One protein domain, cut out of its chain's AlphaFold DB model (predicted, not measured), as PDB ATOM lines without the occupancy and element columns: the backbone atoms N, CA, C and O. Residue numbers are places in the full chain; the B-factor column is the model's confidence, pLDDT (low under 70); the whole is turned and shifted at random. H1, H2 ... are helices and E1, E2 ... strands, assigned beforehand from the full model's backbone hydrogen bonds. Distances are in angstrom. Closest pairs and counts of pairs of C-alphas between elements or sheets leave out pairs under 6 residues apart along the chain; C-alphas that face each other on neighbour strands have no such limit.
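Overview. This is residues 18 to 103 of the 103 residues of the protein "Transmembrane 9 superfamily member" of Oryza glumipatula (UniProt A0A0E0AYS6). Three two-stranded hairpins are spread along an elongated, open chain: E3 and E4 make one end with H1 beside them, E5 and E6 make the other end, and E1 and E2 run across the long axis between them. The loops at residues 68 to 73 and 91 to 96 stick out at the two ends. The printed part has 86 residues, with named elements in the order H1, E1, E2, E3, E4, E5, E6; it is mixed, helices and strands, in three antiparallel sheets, E1 - E2, E3 - E4 and E5 - E6. It is only just loose, close to extended, with a radius of gyration of the C-alphas of 17.5 A and spans of 59 by 38 by 22 A.

Along the chain. H1, residues 18 to 28, begins at C-alpha 18 (-3.236, 66.452, -5.600) and is 15.7 A long. E1 is residues 43 to 48, 15.3 A, and E2 residues 53 to 58, 16.6 A. E3 is residues 63 to 67, E4 74 to 78 and E5 86 to 90. E6, residues 97 to 102, 14.1 A, ends at C-alpha 102 (-11.312, 36.458, -14.583).

Arrangement. In H1 every O i to N i+4 pair is within hydrogen-bond range. Its closest C-alphas to E3 are those of Ile 27 and Gly 63, 5.5 A apart. Hairpin E1 and E2 has N 44 and O 57 at 2.8 A, hairpin E3 and E4 N 64 and O 77 at 2.9 A, and hairpin E5 and E6 N 89 and O 98 at 2.8 A. The closest C-alphas of E1 and E6 are those of Val 43 and Phe 102, 6.4 A apart. E3 and E5 are apart.

Size, cuts and confidence. The two C-alphas farthest apart, of Lys 72 and Asn 93, are 59.7 A apart. The printed part has no cut. The link from H1 to E1 is long, 14 residues. No printed residue is under 70 in pLDDT.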
ATOM      1  N   LYS A  18      -1.909  66.371  -4.979       96.62
ATOM      2  CA  LYS A  18      -3.236  66.452  -5.600       96.62
ATOM      3  C   LYS A  18      -3.800  65.058  -5.889       96.62
ATOM      4  O   LYS A  18      -4.928  64.766  -5.506       96.62
ATOM      5  N   GLN A  19      -3.004  64.183  -6.504       94.88
ATOM      6  CA  GLN A  19      -3.414  62.805  -6.806       94.88
ATOM      7  C   GLN A  19      -3.638  61.987  -5.530       94.88
ATOM      8  O   GLN A  19      -4.561  61.181  -5.469       94.88
ATOM      9  N   ALA A  20      -2.821  62.204  -4.497       94.31
ATOM     10  CA  ALA A  20      -3.003  61.556  -3.206       94.31
ATOM     11  C   ALA A  20      -4.339  61.955  -2.566       94.31
ATOM     12  O   ALA A  20      -5.013  61.106  -1.986       94.31
ATOM     13  N   LYS A  21      -4.747  63.224  -2.693       96.00
ATOM     14  CA  LYS A  21      -6.056  63.692  -2.228       96.00
ATOM     15  C   LYS A  21      -7.201  63.033  -3.004       96.00
ATOM     16  O   LYS A  21      -8.086  62.464  -2.378       96.00
ATOM     17  N   GLU A  22      -7.127  63.019  -4.335       96.00
ATOM     18  CA  GLU A  22      -8.132  62.366  -5.192       96.00
ATOM     19  C   GLU A  22      -8.267  60.864  -4.890       96.00
ATOM     20  O   GLU A  22      -9.366  60.316  -4.900       96.00
ATOM     21  N   LEU A  23      -7.157  60.177  -4.605       94.75
ATOM     22  CA  LEU A  23      -7.178  58.764  -4.221       94.75
ATOM     23  C   LEU A  23      -7.856  58.544  -2.867       94.75
ATOM     24  O   LEU A  23      -8.601  57.582  -2.728       94.75
ATOM     25  N   LYS A  24      -7.628  59.422  -1.885       95.19
ATOM     26  CA  LYS A  24      -8.310  59.339  -0.584       95.19
ATOM     27  C   LYS A  24      -9.814  59.543  -0.726       95.19
ATOM     28  O   LYS A  24     -10.565  58.747  -0.181       95.19
ATOM     29  N   GLU A  25     -10.233  60.549  -1.491       96.44
ATOM     30  CA  GLU A  25     -11.651  60.813  -1.780       96.44
ATOM     31  C   GLU A  25     -12.307  59.596  -2.448       96.44
ATOM     32  O   GLU A  25     -13.328  59.110  -1.982       96.44
ATOM     33  N   LYS A  26     -11.651  58.997  -3.450       96.12
ATOM     34  CA  LYS A  26     -12.137  57.767  -4.100       96.12
ATOM     35  C   LYS A  26     -12.240  56.566  -3.159       96.12
ATOM     36  O   LYS A  26     -13.095  55.714  -3.376       96.12
ATOM     37  N   ILE A  27     -11.355  56.455  -2.168       96.06
ATOM     38  CA  ILE A  27     -11.428  55.381  -1.167       96.06
ATOM     39  C   ILE A  27     -12.637  55.594  -0.248       96.06
ATOM     40  O   ILE A  27     -13.333  54.625   0.035       96.06
ATOM     41  N   GLU A  28     -12.896  56.831   0.185       95.12
ATOM     42  CA  GLU A  28     -14.073  57.172   1.004       95.12
ATOM     43  C   GLU A  28     -15.387  56.967   0.236       95.12
ATOM     44  O   GLU A  28     -16.343  56.430   0.782       95.12
ATOM     45  N   ASP A  29     -15.406  57.301  -1.054       96.19
ATOM     46  CA  ASP A  29     -16.563  57.105  -1.935       96.19
ATOM     47  C   ASP A  29     -16.704  55.649  -2.445       96.19
ATOM     48  O   ASP A  29     -17.449  55.379  -3.388       96.19
ATOM     49  N   GLU A  30     -15.946  54.706  -1.874       94.31
ATOM     50  CA  GLU A  30     -15.960  53.271  -2.199       94.31
ATOM     51  C   GLU A  30     -15.738  52.940  -3.690       94.31
ATOM     52  O   GLU A  30     -16.223  51.923  -4.200       94.31
ATOM     53  N   TYR A  31     -14.956  53.756  -4.407       96.69
ATOM     54  CA  TYR A  31     -14.694  53.531  -5.829       96.69
ATOM     55  C   TYR A  31     -14.043  52.168  -6.075       96.69
ATOM     56  O   TYR A  31     -13.162  51.698  -5.343       96.69
ATOM     57  N   ARG A  32     -14.440  51.568  -7.200       95.19
ATOM     58  CA  ARG A  32     -13.946  50.274  -7.666       95.19
ATOM     59  C   ARG A  32     -13.236  50.418  -9.000       95.19
ATOM     60  O   ARG A  32     -13.668  51.159  -9.882       95.19
ATOM     61  N   VAL A  33     -12.148  49.677  -9.145       95.31
ATOM     62  CA  VAL A  33     -11.434  49.520 -10.405       95.31
ATOM     63  C   VAL A  33     -12.031  48.326 -11.136       95.31
ATOM     64  O   VAL A  33     -11.970  47.192 -10.662       95.31
ATOM     65  N   ASN A  34     -12.594  48.598 -12.309       94.75
ATOM     66  CA  ASN A  34     -13.081  47.571 -13.216       94.75
ATOM     67  C   ASN A  34     -11.977  47.216 -14.211       94.75
ATOM     68  O   ASN A  34     -11.377  48.098 -14.825       94.75
ATOM     69  N   MET A  35     -11.734  45.921 -14.388       94.19
ATOM     70  CA  MET A  35     -10.857  45.396 -15.431       94.19
ATOM     71  C   MET A  35     -11.666  44.452 -16.316       94.19
ATOM     72  O   MET A  35     -12.582  43.789 -15.833       94.19
ATOM     73  N   ILE A  36     -11.345  44.409 -17.608       94.50
ATOM     74  CA  ILE A  36     -11.996  43.531 -18.583       94.50
ATOM     75  C   ILE A  36     -10.909  42.771 -19.332       94.50
ATOM     76  O   ILE A  36      -9.922  43.366 -19.768       94.50
ATOM     77  N   LEU A  37     -11.107  41.467 -19.498       93.12
ATOM     78  CA  LEU A  37     -10.237  40.595 -20.274       93.12
ATOM     79  C   LEU A  37     -11.105  39.698 -21.157       93.12
ATOM     80  O   LEU A  37     -11.922  38.946 -20.642       93.12
ATOM     81  N   ASP A  38     -10.948  39.795 -22.479       91.94
ATOM     82  CA  ASP A  38     -11.735  39.020 -23.459       91.94
ATOM     83  C   ASP A  38     -13.257  39.093 -23.212       91.94
ATOM     84  O   ASP A  38     -13.968  38.095 -23.150       91.94
ATOM     85  N   ASN A  39     -13.751  40.319 -23.007       92.12
ATOM     86  CA  ASN A  39     -15.147  40.634 -22.672       92.12
ATOM     87  C   ASN A  39     -15.659  40.066 -21.335       92.12
ATOM     88  O   ASN A  39     -16.841  40.220 -21.031       92.12
ATOM     89  N   LEU A  40     -14.797  39.463 -20.512       93.56
ATOM     90  CA  LEU A  40     -15.141  39.042 -19.158       93.56
ATOM     91  C   LEU A  40     -14.712  40.110 -18.143       93.56
ATOM     92  O   LEU A  40     -13.564  40.570 -18.189       93.56
ATOM     93  N   PRO A  41     -15.607  40.529 -17.232       95.31
ATOM     94  CA  PRO A  41     -15.248  41.449 -16.166       95.31
ATOM     95  C   PRO A  41     -14.415  40.731 -15.102       95.31
ATOM     96  O   PRO A  41     -14.661  39.564 -14.801       95.31
ATOM     97  N   LEU A  42     -13.479  41.452 -14.489       95.69
ATOM     98  CA  LEU A  42     -12.864  41.014 -13.242       95.69
ATOM     99  C   LEU A  42     -13.930  40.944 -12.152       95.69
ATOM    100  O   LEU A  42     -14.643  41.928 -11.918       95.69
ATOM    101  N   VAL A  43     -13.972  39.826 -11.438       94.88
ATOM    102  CA  VAL A  43     -14.838  39.647 -10.275       94.88
ATOM    103  C   VAL A  43     -14.048  39.231  -9.041       94.88
ATOM    104  O   VAL A  43     -13.187  38.376  -9.111       94.88
ATOM    105  N   VAL A  44     -14.369  39.795  -7.882       93.25
ATOM    106  CA  VAL A  44     -13.769  39.411  -6.601       93.25
ATOM    107  C   VAL A  44     -14.744  38.498  -5.848       93.25
ATOM    108  O   VAL A  44     -15.880  38.921  -5.599       93.25
ATOM    109  N   PRO A  45     -14.346  37.264  -5.483       91.38
ATOM    110  CA  PRO A  45     -15.175  36.375  -4.678       91.38
ATOM    111  C   PRO A  45     -15.215  36.839  -3.218       91.38
ATOM    112  O   PRO A  45     -14.184  37.093  -2.599       91.38
ATOM    113  N   ILE A  46     -16.415  36.913  -2.647       89.94
ATOM    114  CA  ILE A  46     -16.650  37.263  -1.245       89.94
ATOM    115  C   ILE A  46     -17.433  36.138  -0.582       89.94
ATOM    116  O   ILE A  46     -18.573  35.857  -0.956       89.94
ATOM    117  N   ALA A  47     -16.811  35.512   0.418       89.19
ATOM    118  CA  ALA A  47     -17.459  34.510   1.249       89.19
ATOM    119  C   ALA A  47     -18.521  35.171   2.133       89.19
ATOM    120  O   ALA A  47     -18.253  36.174   2.801       89.19
ATOM    121  N   ARG A  48     -19.722  34.601   2.138       85.75
ATOM    122  CA  ARG A  48     -20.822  35.014   3.003       85.75
ATOM    123  C   ARG A  48     -20.852  34.135   4.253       85.75
ATOM    124  O   ARG A  48     -21.212  32.962   4.141       85.75
ATOM    125  N   PRO A  49     -20.507  34.673   5.442       79.19
ATOM    126  CA  PRO A  49     -20.448  33.882   6.672       79.19
ATOM    127  C   PRO A  49     -21.798  33.277   7.075       79.19
ATOM    128  O   PRO A  49     -21.837  32.323   7.841       79.19
ATOM    129  N   ASP A  50     -22.902  33.849   6.589       82.19
ATOM    130  CA  ASP A  50     -24.269  33.476   6.942       82.19
ATOM    131  C   ASP A  50     -24.831  32.297   6.133       82.19
ATOM    132  O   ASP A  50     -25.796  31.681   6.580       82.19
ATOM    133  N   ARG A  51     -24.280  31.992   4.949       78.75
ATOM    134  CA  ARG A  51     -24.888  31.032   4.001       78.75
ATOM    135  C   ARG A  51     -23.952  29.974   3.420       78.75
ATOM    136  O   ARG A  51     -24.419  29.178   2.622       78.75
ATOM    137  N   ASP A  52     -22.680  29.951   3.818       81.56
ATOM    138  CA  ASP A  52     -21.649  29.082   3.212       81.56
ATOM    139  C   ASP A  52     -21.613  29.190   1.670       81.56
ATOM    140  O   ASP A  52     -21.369  28.231   0.945       81.56
ATOM    141  N   ASP A  53     -21.887  30.401   1.172       86.38
ATOM    142  CA  ASP A  53     -21.973  30.739  -0.248       86.38
ATOM    143  C   ASP A  53     -20.917  31.794  -0.609       86.38
ATOM    144  O   ASP A  53     -20.544  32.649   0.203       86.38
ATOM    145  N   VAL A  54     -20.470  31.787  -1.867       88.75
ATOM    146  CA  VAL A  54     -19.558  32.799  -2.422       88.75
ATOM    147  C   VAL A  54     -20.317  33.701  -3.386       88.75
ATOM    148  O   VAL A  54     -20.943  33.233  -4.336       88.75
ATOM    149  N   VAL A  55     -20.237  35.014  -3.172       90.06
ATOM    150  CA  VAL A  55     -20.787  36.016  -4.093       90.06
ATOM    151  C   VAL A  55     -19.661  36.714  -4.831       90.06
ATOM    152  O   VAL A  55     -18.692  37.163  -4.230       90.06
ATOM    153  N   PHE A  56     -19.820  36.848  -6.141       90.44
ATOM    154  CA  PHE A  56     -18.871  37.537  -7.001       90.44
ATOM    155  C   PHE A  56     -19.267  39.002  -7.146       90.44
ATOM    156  O   PHE A  56     -20.388  39.313  -7.548       90.44
ATOM    157  N   GLN A  57     -18.347  39.906  -6.827       92.12
ATOM    158  CA  GLN A  57     -18.547  41.336  -7.021       92.12
ATOM    159  C   GLN A  57     -17.658  41.872  -8.141       92.12
ATOM    160  O   GLN A  57     -16.479  41.550  -8.196       92.12
ATOM    161  N   GLY A  58     -18.195  42.723  -9.014       93.44
ATOM    162  CA  GLY A  58     -17.426  43.305 -10.120       93.44
ATOM    163  C   GLY A  58     -16.351  44.289  -9.652       93.44
ATOM    164  O   GLY A  58     -16.636  45.202  -8.878       93.44
ATOM    165  N   GLY A  59     -15.123  44.120 -10.138       94.38
ATOM    166  CA  GLY A  59     -13.989  44.984  -9.813       94.38
ATOM    167  C   GLY A  59     -13.519  44.884  -8.358       94.38
ATOM    168  O   GLY A  59     -14.155  44.257  -7.511       94.38
ATOM    169  N   TYR A  60     -12.408  45.547  -8.047       94.38
ATOM    170  CA  TYR A  60     -11.845  45.603  -6.692       94.38
ATOM    171  C   TYR A  60     -11.813  47.045  -6.173       94.38
ATOM    172  O   TYR A  60     -11.732  47.988  -6.959       94.38
ATOM    173  N   HIS A  61     -11.884  47.240  -4.854       95.31
ATOM    174  CA  HIS A  61     -11.812  48.577  -4.258       95.31
ATOM    175  C   HIS A  61     -10.447  49.221  -4.505       95.31
ATOM    176  O   HIS A  61      -9.420  48.563  -4.337       95.31
ATOM    177  N   VAL A  62     -10.430  50.520  -4.826       95.88
ATOM    178  CA  VAL A  62      -9.190  51.303  -5.014       95.88
ATOM    179  C   VAL A  62      -8.264  51.191  -3.794       95.88
ATOM    180  O   VAL A  62      -7.038  51.145  -3.926       95.88
ATOM    181  N   GLY A  63      -8.846  51.110  -2.603       95.56
ATOM    182  CA  GLY A  63      -8.124  50.991  -1.350       95.56
ATOM    183  C   GLY A  63      -9.063  50.808  -0.167       95.56
ATOM    184  O   GLY A  63     -10.251  50.553  -0.344       95.56
ATOM    185  N   VAL A  64      -8.512  50.939   1.035       94.44
ATOM    186  CA  VAL A  64      -9.239  50.786   2.294       94.44
ATOM    187  C   VAL A  64      -8.724  51.784   3.325       94.44
ATOM    188  O   VAL A  64      -7.543  52.149   3.330       94.44
ATOM    189  N   LYS A  65      -9.610  52.219   4.218       93.00
ATOM    190  CA  LYS A  65      -9.245  52.960   5.423       93.00
ATOM    191  C   LYS A  65      -9.005  51.970   6.557       93.00
ATOM    192  O   LYS A  65      -9.852  51.127   6.834       93.00
ATOM    193  N   GLY A  66      -7.846  52.041   7.195       89.06
ATOM    194  CA  GLY A  66      -7.473  51.093   8.238       89.06
ATOM    195  C   GLY A  66      -6.554  51.702   9.281       89.06
ATOM    196  O   GLY A  66      -6.086  52.831   9.148       89.06
ATOM    197  N   GLN A  67      -6.272  50.931  10.321       89.19
ATOM    198  CA  GLN A  67      -5.370  51.319  11.401       89.19
ATOM    199  C   GLN A  67      -4.136  50.419  11.389       89.19
ATOM    200  O   GLN A  67      -4.214  49.233  11.066       89.19
ATOM    201  N   TYR A  68      -2.983  50.981  11.748       82.56
ATOM    202  CA  TYR A  68      -1.798  50.169  12.013       82.56
ATOM    203  C   TYR A  68      -1.937  49.494  13.376       82.56
ATOM    204  O   TYR A  68      -2.441  50.097  14.323       82.56
ATOM    205  N   ALA A  69      -1.437  48.263  13.500       80.94
ATOM    206  CA  ALA A  69      -1.402  47.567  14.781       80.94
ATOM    207  C   ALA A  69      -0.698  48.438  15.842       80.94
ATOM    208  O   ALA A  69       0.458  48.821  15.674       80.94
ATOM    209  N   GLY A  70      -1.416  48.771  16.919       81.88
ATOM    210  CA  GLY A  70      -0.900  49.591  18.020       81.88
ATOM    211  C   GLY A  70      -1.069  51.109  17.868       81.88
ATOM    212  O   GLY A  70      -0.699  51.832  18.790       81.88
ATOM    213  N   SER A  71      -1.653  51.605  16.772       82.56
ATOM    214  CA  SER A  71      -2.057  53.013  16.637       82.56
ATOM    215  C   SER A  71      -3.567  53.130  16.423       82.56
ATOM    216  O   SER A  71      -4.180  52.294  15.767       82.56
ATOM    217  N   LYS A  72      -4.163  54.190  16.979       81.12
ATOM    218  CA  LYS A  72      -5.562  54.569  16.725       81.12
ATOM    219  C   LYS A  72      -5.710  55.479  15.501       81.12
ATOM    220  O   LYS A  72      -6.831  55.832  15.148       81.12
ATOM    221  N   ASP A  73      -4.603  55.865  14.870       86.00
ATOM    222  CA  ASP A  73      -4.623  56.760  13.722       86.00
ATOM    223  C   ASP A  73      -5.111  56.009  12.483       86.00
ATOM    224  O   ASP A  73      -4.487  55.045  12.024       86.00
ATOM    225  N   GLU A  74      -6.216  56.482  11.915       86.56
ATOM    226  CA  GLU A  74      -6.715  55.982  10.641       86.56
ATOM    227  C   GLU A  74      -5.817  56.452   9.495       86.56
ATOM    228  O   GLU A  74      -5.518  57.640   9.341       86.56
ATOM    229  N   LYS A  75      -5.395  55.505   8.658       91.31
ATOM    230  CA  LYS A  75      -4.627  55.759   7.442       91.31
ATOM    231  C   LYS A  75      -5.309  55.122   6.239       91.31
ATOM    232  O   LYS A  75      -6.057  54.154   6.350       91.31
ATOM    233  N   TYR A  76      -5.016  55.682   5.074       93.38
ATOM    234  CA  TYR A  76      -5.496  55.183   3.792       93.38
ATOM    235  C   TYR A  76      -4.458  54.247   3.184       93.38
ATOM    236  O   TYR A  76      -3.278  54.596   3.100       93.38
ATOM    237  N   PHE A  77      -4.912  53.082   2.737       93.56
ATOM    238  CA  PHE A  77      -4.112  52.069   2.062       93.56
ATOM    239  C   PHE A  77      -4.649  51.868   0.651       93.56
ATOM    240  O   PHE A  77      -5.857  51.861   0.446       93.56
ATOM    241  N   ILE A  78      -3.758  51.698  -0.323       93.94
ATOM    242  CA  ILE A  78      -4.119  51.527  -1.735       93.94
ATOM    243  C   ILE A  78      -3.882  50.074  -2.135       93.94
ATOM    244  O   ILE A  78      -2.811  49.520  -1.872       93.94
ATOM    245  N   HIS A  79      -4.842  49.475  -2.837       93.88
ATOM    246  CA  HIS A  79      -4.683  48.154  -3.439       93.88
ATOM    247  C   HIS A  79      -3.926  48.261  -4.771       93.88
ATOM    248  O   HIS A  79      -4.514  48.269  -5.848       93.88
ATOM    249  N   ASN A  80      -2.597  48.376  -4.693       91.25
ATOM    250  CA  ASN A  80      -1.720  48.420  -5.874       91.25
ATOM    251  C   ASN A  80      -1.087  47.057  -6.218       91.25
ATOM    252  O   ASN A  80      -0.541  46.867  -7.300       91.25
ATOM    253  N   HIS A  81      -1.127  46.098  -5.291       91.75
ATOM    254  CA  HIS A  81      -0.640  44.749  -5.540       91.75
ATOM    255  C   HIS A  81      -1.809  43.860  -5.960       91.75
ATOM    256  O   HIS A  81      -2.654  43.525  -5.134       91.75
ATOM    257  N   LEU A  82      -1.868  43.521  -7.249       91.00
ATOM    258  CA  LEU A  82      -2.966  42.755  -7.833       91.00
ATOM    259  C   LEU A  82      -2.532  41.313  -8.076       91.00
ATOM    260  O   LEU A  82      -1.516  41.063  -8.723       91.00
ATOM    261  N   ILE A  83      -3.334  40.383  -7.573       91.19
ATOM    262  CA  ILE A  83      -3.214  38.950  -7.820       91.19
ATOM    263  C   ILE A  83      -4.574  38.509  -8.345       91.19
ATOM    264  O   ILE A  83      -5.586  38.800  -7.717       91.19
ATOM    265  N   PHE A  84      -4.582  37.852  -9.498       91.44
ATOM    266  CA  PHE A  84      -5.797  37.375 -10.142       91.44
ATOM    267  C   PHE A  84      -5.516  36.069 -10.887       91.44
ATOM    268  O   PHE A  84      -4.391  35.788 -11.315       91.44
ATOM    269  N   LEU A  85      -6.561  35.274 -11.045       92.38
ATOM    270  CA  LEU A  85      -6.635  34.011 -11.737       92.38
ATOM    271  C   LEU A  85      -7.402  34.197 -13.051       92.38
ATOM    272  O   LEU A  85      -8.544  34.654 -13.094       92.38
ATOM    273  N   VAL A  86      -6.774  33.781 -14.148       92.56
ATOM    274  CA  VAL A  86      -7.422  33.719 -15.460       92.56
ATOM    275  C   VAL A  86      -7.738  32.261 -15.763       92.56
ATOM    276  O   VAL A  86      -6.833  31.452 -15.980       92.56
ATOM    277  N   LYS A  87      -9.027  31.920 -15.779       92.69
ATOM    278  CA  LYS A  87      -9.510  30.583 -16.137       92.69
ATOM    279  C   LYS A  87      -9.679  30.506 -17.647       92.69
ATOM    280  O   LYS A  87     -10.244  31.411 -18.262       92.69
ATOM    281  N   TYR A  88      -9.230  29.411 -18.247       92.69
ATOM    282  CA  TYR A  88      -9.361  29.184 -19.680       92.69
ATOM    283  C   TYR A  88      -9.804  27.753 -19.976       92.69
ATOM    284  O   TYR A  88      -9.523  26.827 -19.218       92.69
ATOM    285  N   HIS A  89     -10.481  27.583 -21.105       92.06
ATOM    286  CA  HIS A  89     -10.786  26.296 -21.708       92.06
ATOM    287  C   HIS A  89      -9.890  26.113 -22.935       92.06
ATOM    288  O   HIS A  89      -9.842  26.995 -23.798       92.06
ATOM    289  N   LYS A  90      -9.145  25.004 -22.994       91.06
ATOM    290  CA  LYS A  90      -8.334  24.641 -24.161       91.06
ATOM    291  C   LYS A  90      -9.168  23.744 -25.070       91.06
ATOM    292  O   LYS A  90      -9.757  22.785 -24.586       91.06
ATOM    293  N   ASP A  91      -9.190  24.064 -26.355       90.69
ATOM    294  CA  ASP A  91      -9.815  23.215 -27.363       90.69
ATOM    295  C   ASP A  91      -8.995  21.920 -27.539       90.69
ATOM    296  O   ASP A  91      -7.765  21.946 -27.517       90.69
ATOM    297  N   GLU A  92      -9.660  20.771 -27.655       89.31
ATOM    298  CA  GLU A  92      -8.972  19.472 -27.754       89.31
ATOM    299  C   GLU A  92      -8.402  19.206 -29.154       89.31
ATOM    300  O   GLU A  92      -7.427  18.469 -29.298       89.31
ATOM    301  N   ASN A  93      -8.984  19.826 -30.183       90.69
ATOM    302  CA  ASN A  93      -8.663  19.591 -31.591       90.69
ATOM    303  C   ASN A  93      -7.799  20.708 -32.200       90.69
ATOM    304  O   ASN A  93      -7.371  20.605 -33.350       90.69
ATOM    305  N   SER A  94      -7.542  21.783 -31.455       88.69
ATOM    306  CA  SER A  94      -6.720  22.913 -31.883       88.69
ATOM    307  C   SER A  94      -5.882  23.469 -30.731       88.69
ATOM    308  O   SER A  94      -6.174  23.270 -29.558       88.69
ATOM    309  N   ASP A  95      -4.838  24.237 -31.044       85.56
ATOM    310  CA  ASP A  95      -4.014  24.895 -30.017       85.56
ATOM    311  C   ASP A  95      -4.627  26.190 -29.456       85.56
ATOM    312  O   ASP A  95      -3.963  26.953 -28.741       85.56
ATOM    313  N   LEU A  96      -5.902  26.434 -29.757       88.94
ATOM    314  CA  LEU A  96      -6.635  27.606 -29.312       88.94
ATOM    315  C   LEU A  96      -7.107  27.448 -27.862       88.94
ATOM    316  O   LEU A  96      -7.224  26.358 -27.297       88.94
ATOM    317  N   SER A  97      -7.337  28.578 -27.203       90.06
ATOM    318  CA  SER A  97      -7.862  28.616 -25.840       90.06
ATOM    319  C   SER A  97      -8.793  29.805 -25.694       90.06
ATOM    320  O   SER A  97      -8.503  30.884 -26.209       90.06
ATOM    321  N   ARG A  98      -9.899  29.604 -24.982       91.19
ATOM    322  CA  ARG A  98     -10.893  30.637 -24.692       91.19
ATOM    323  C   ARG A  98     -10.857  30.981 -23.215       91.19
ATOM    324  O   ARG A  98     -10.829  30.078 -22.381       91.19
ATOM    325  N   ILE A  99     -10.877  32.268 -22.886       92.75
ATOM    326  CA  ILE A  99     -10.968  32.706 -21.494       92.75
ATOM    327  C   ILE A  99     -12.411  32.500 -21.024       92.75
ATOM    328  O   ILE A  99     -13.361  32.827 -21.731       92.75
ATOM    329  N   VAL A 100     -12.572  31.897 -19.848       93.31
ATOM    330  CA  VAL A 100     -13.883  31.561 -19.266       93.31
ATOM    331  C   VAL A 100     -14.086  32.158 -17.874       93.31
ATOM    332  O   VAL A 100     -15.188  32.093 -17.343       93.31
ATOM    333  N   GLY A 101     -13.053  32.760 -17.283       92.62
ATOM    334  CA  GLY A 101     -13.171  33.453 -16.005       92.62
ATOM    335  C   GLY A 101     -11.997  34.383 -15.732       92.62
ATOM    336  O   GLY A 101     -10.870  34.114 -16.158       92.62
ATOM    337  N   PHE A 102     -12.284  35.463 -15.013       93.94
ATOM    338  CA  PHE A 102     -11.312  36.458 -14.583       93.94
ATOM    339  C   PHE A 102     -11.649  36.892 -13.154       93.94
ATOM    340  O   PHE A 102     -12.611  37.628 -12.944       93.94
ATOM    341  N   GLU A 103     -10.890  36.389 -12.180       91.81
ATOM    342  CA  GLU A 103     -11.154  36.583 -10.745       91.81
ATOM    343  C   GLU A 103      -9.907  36.921  -9.933       91.81
ATOM    344  O   GLU A 103      -8.825  36.457 -10.339       91.81
TER     345      GLU A 103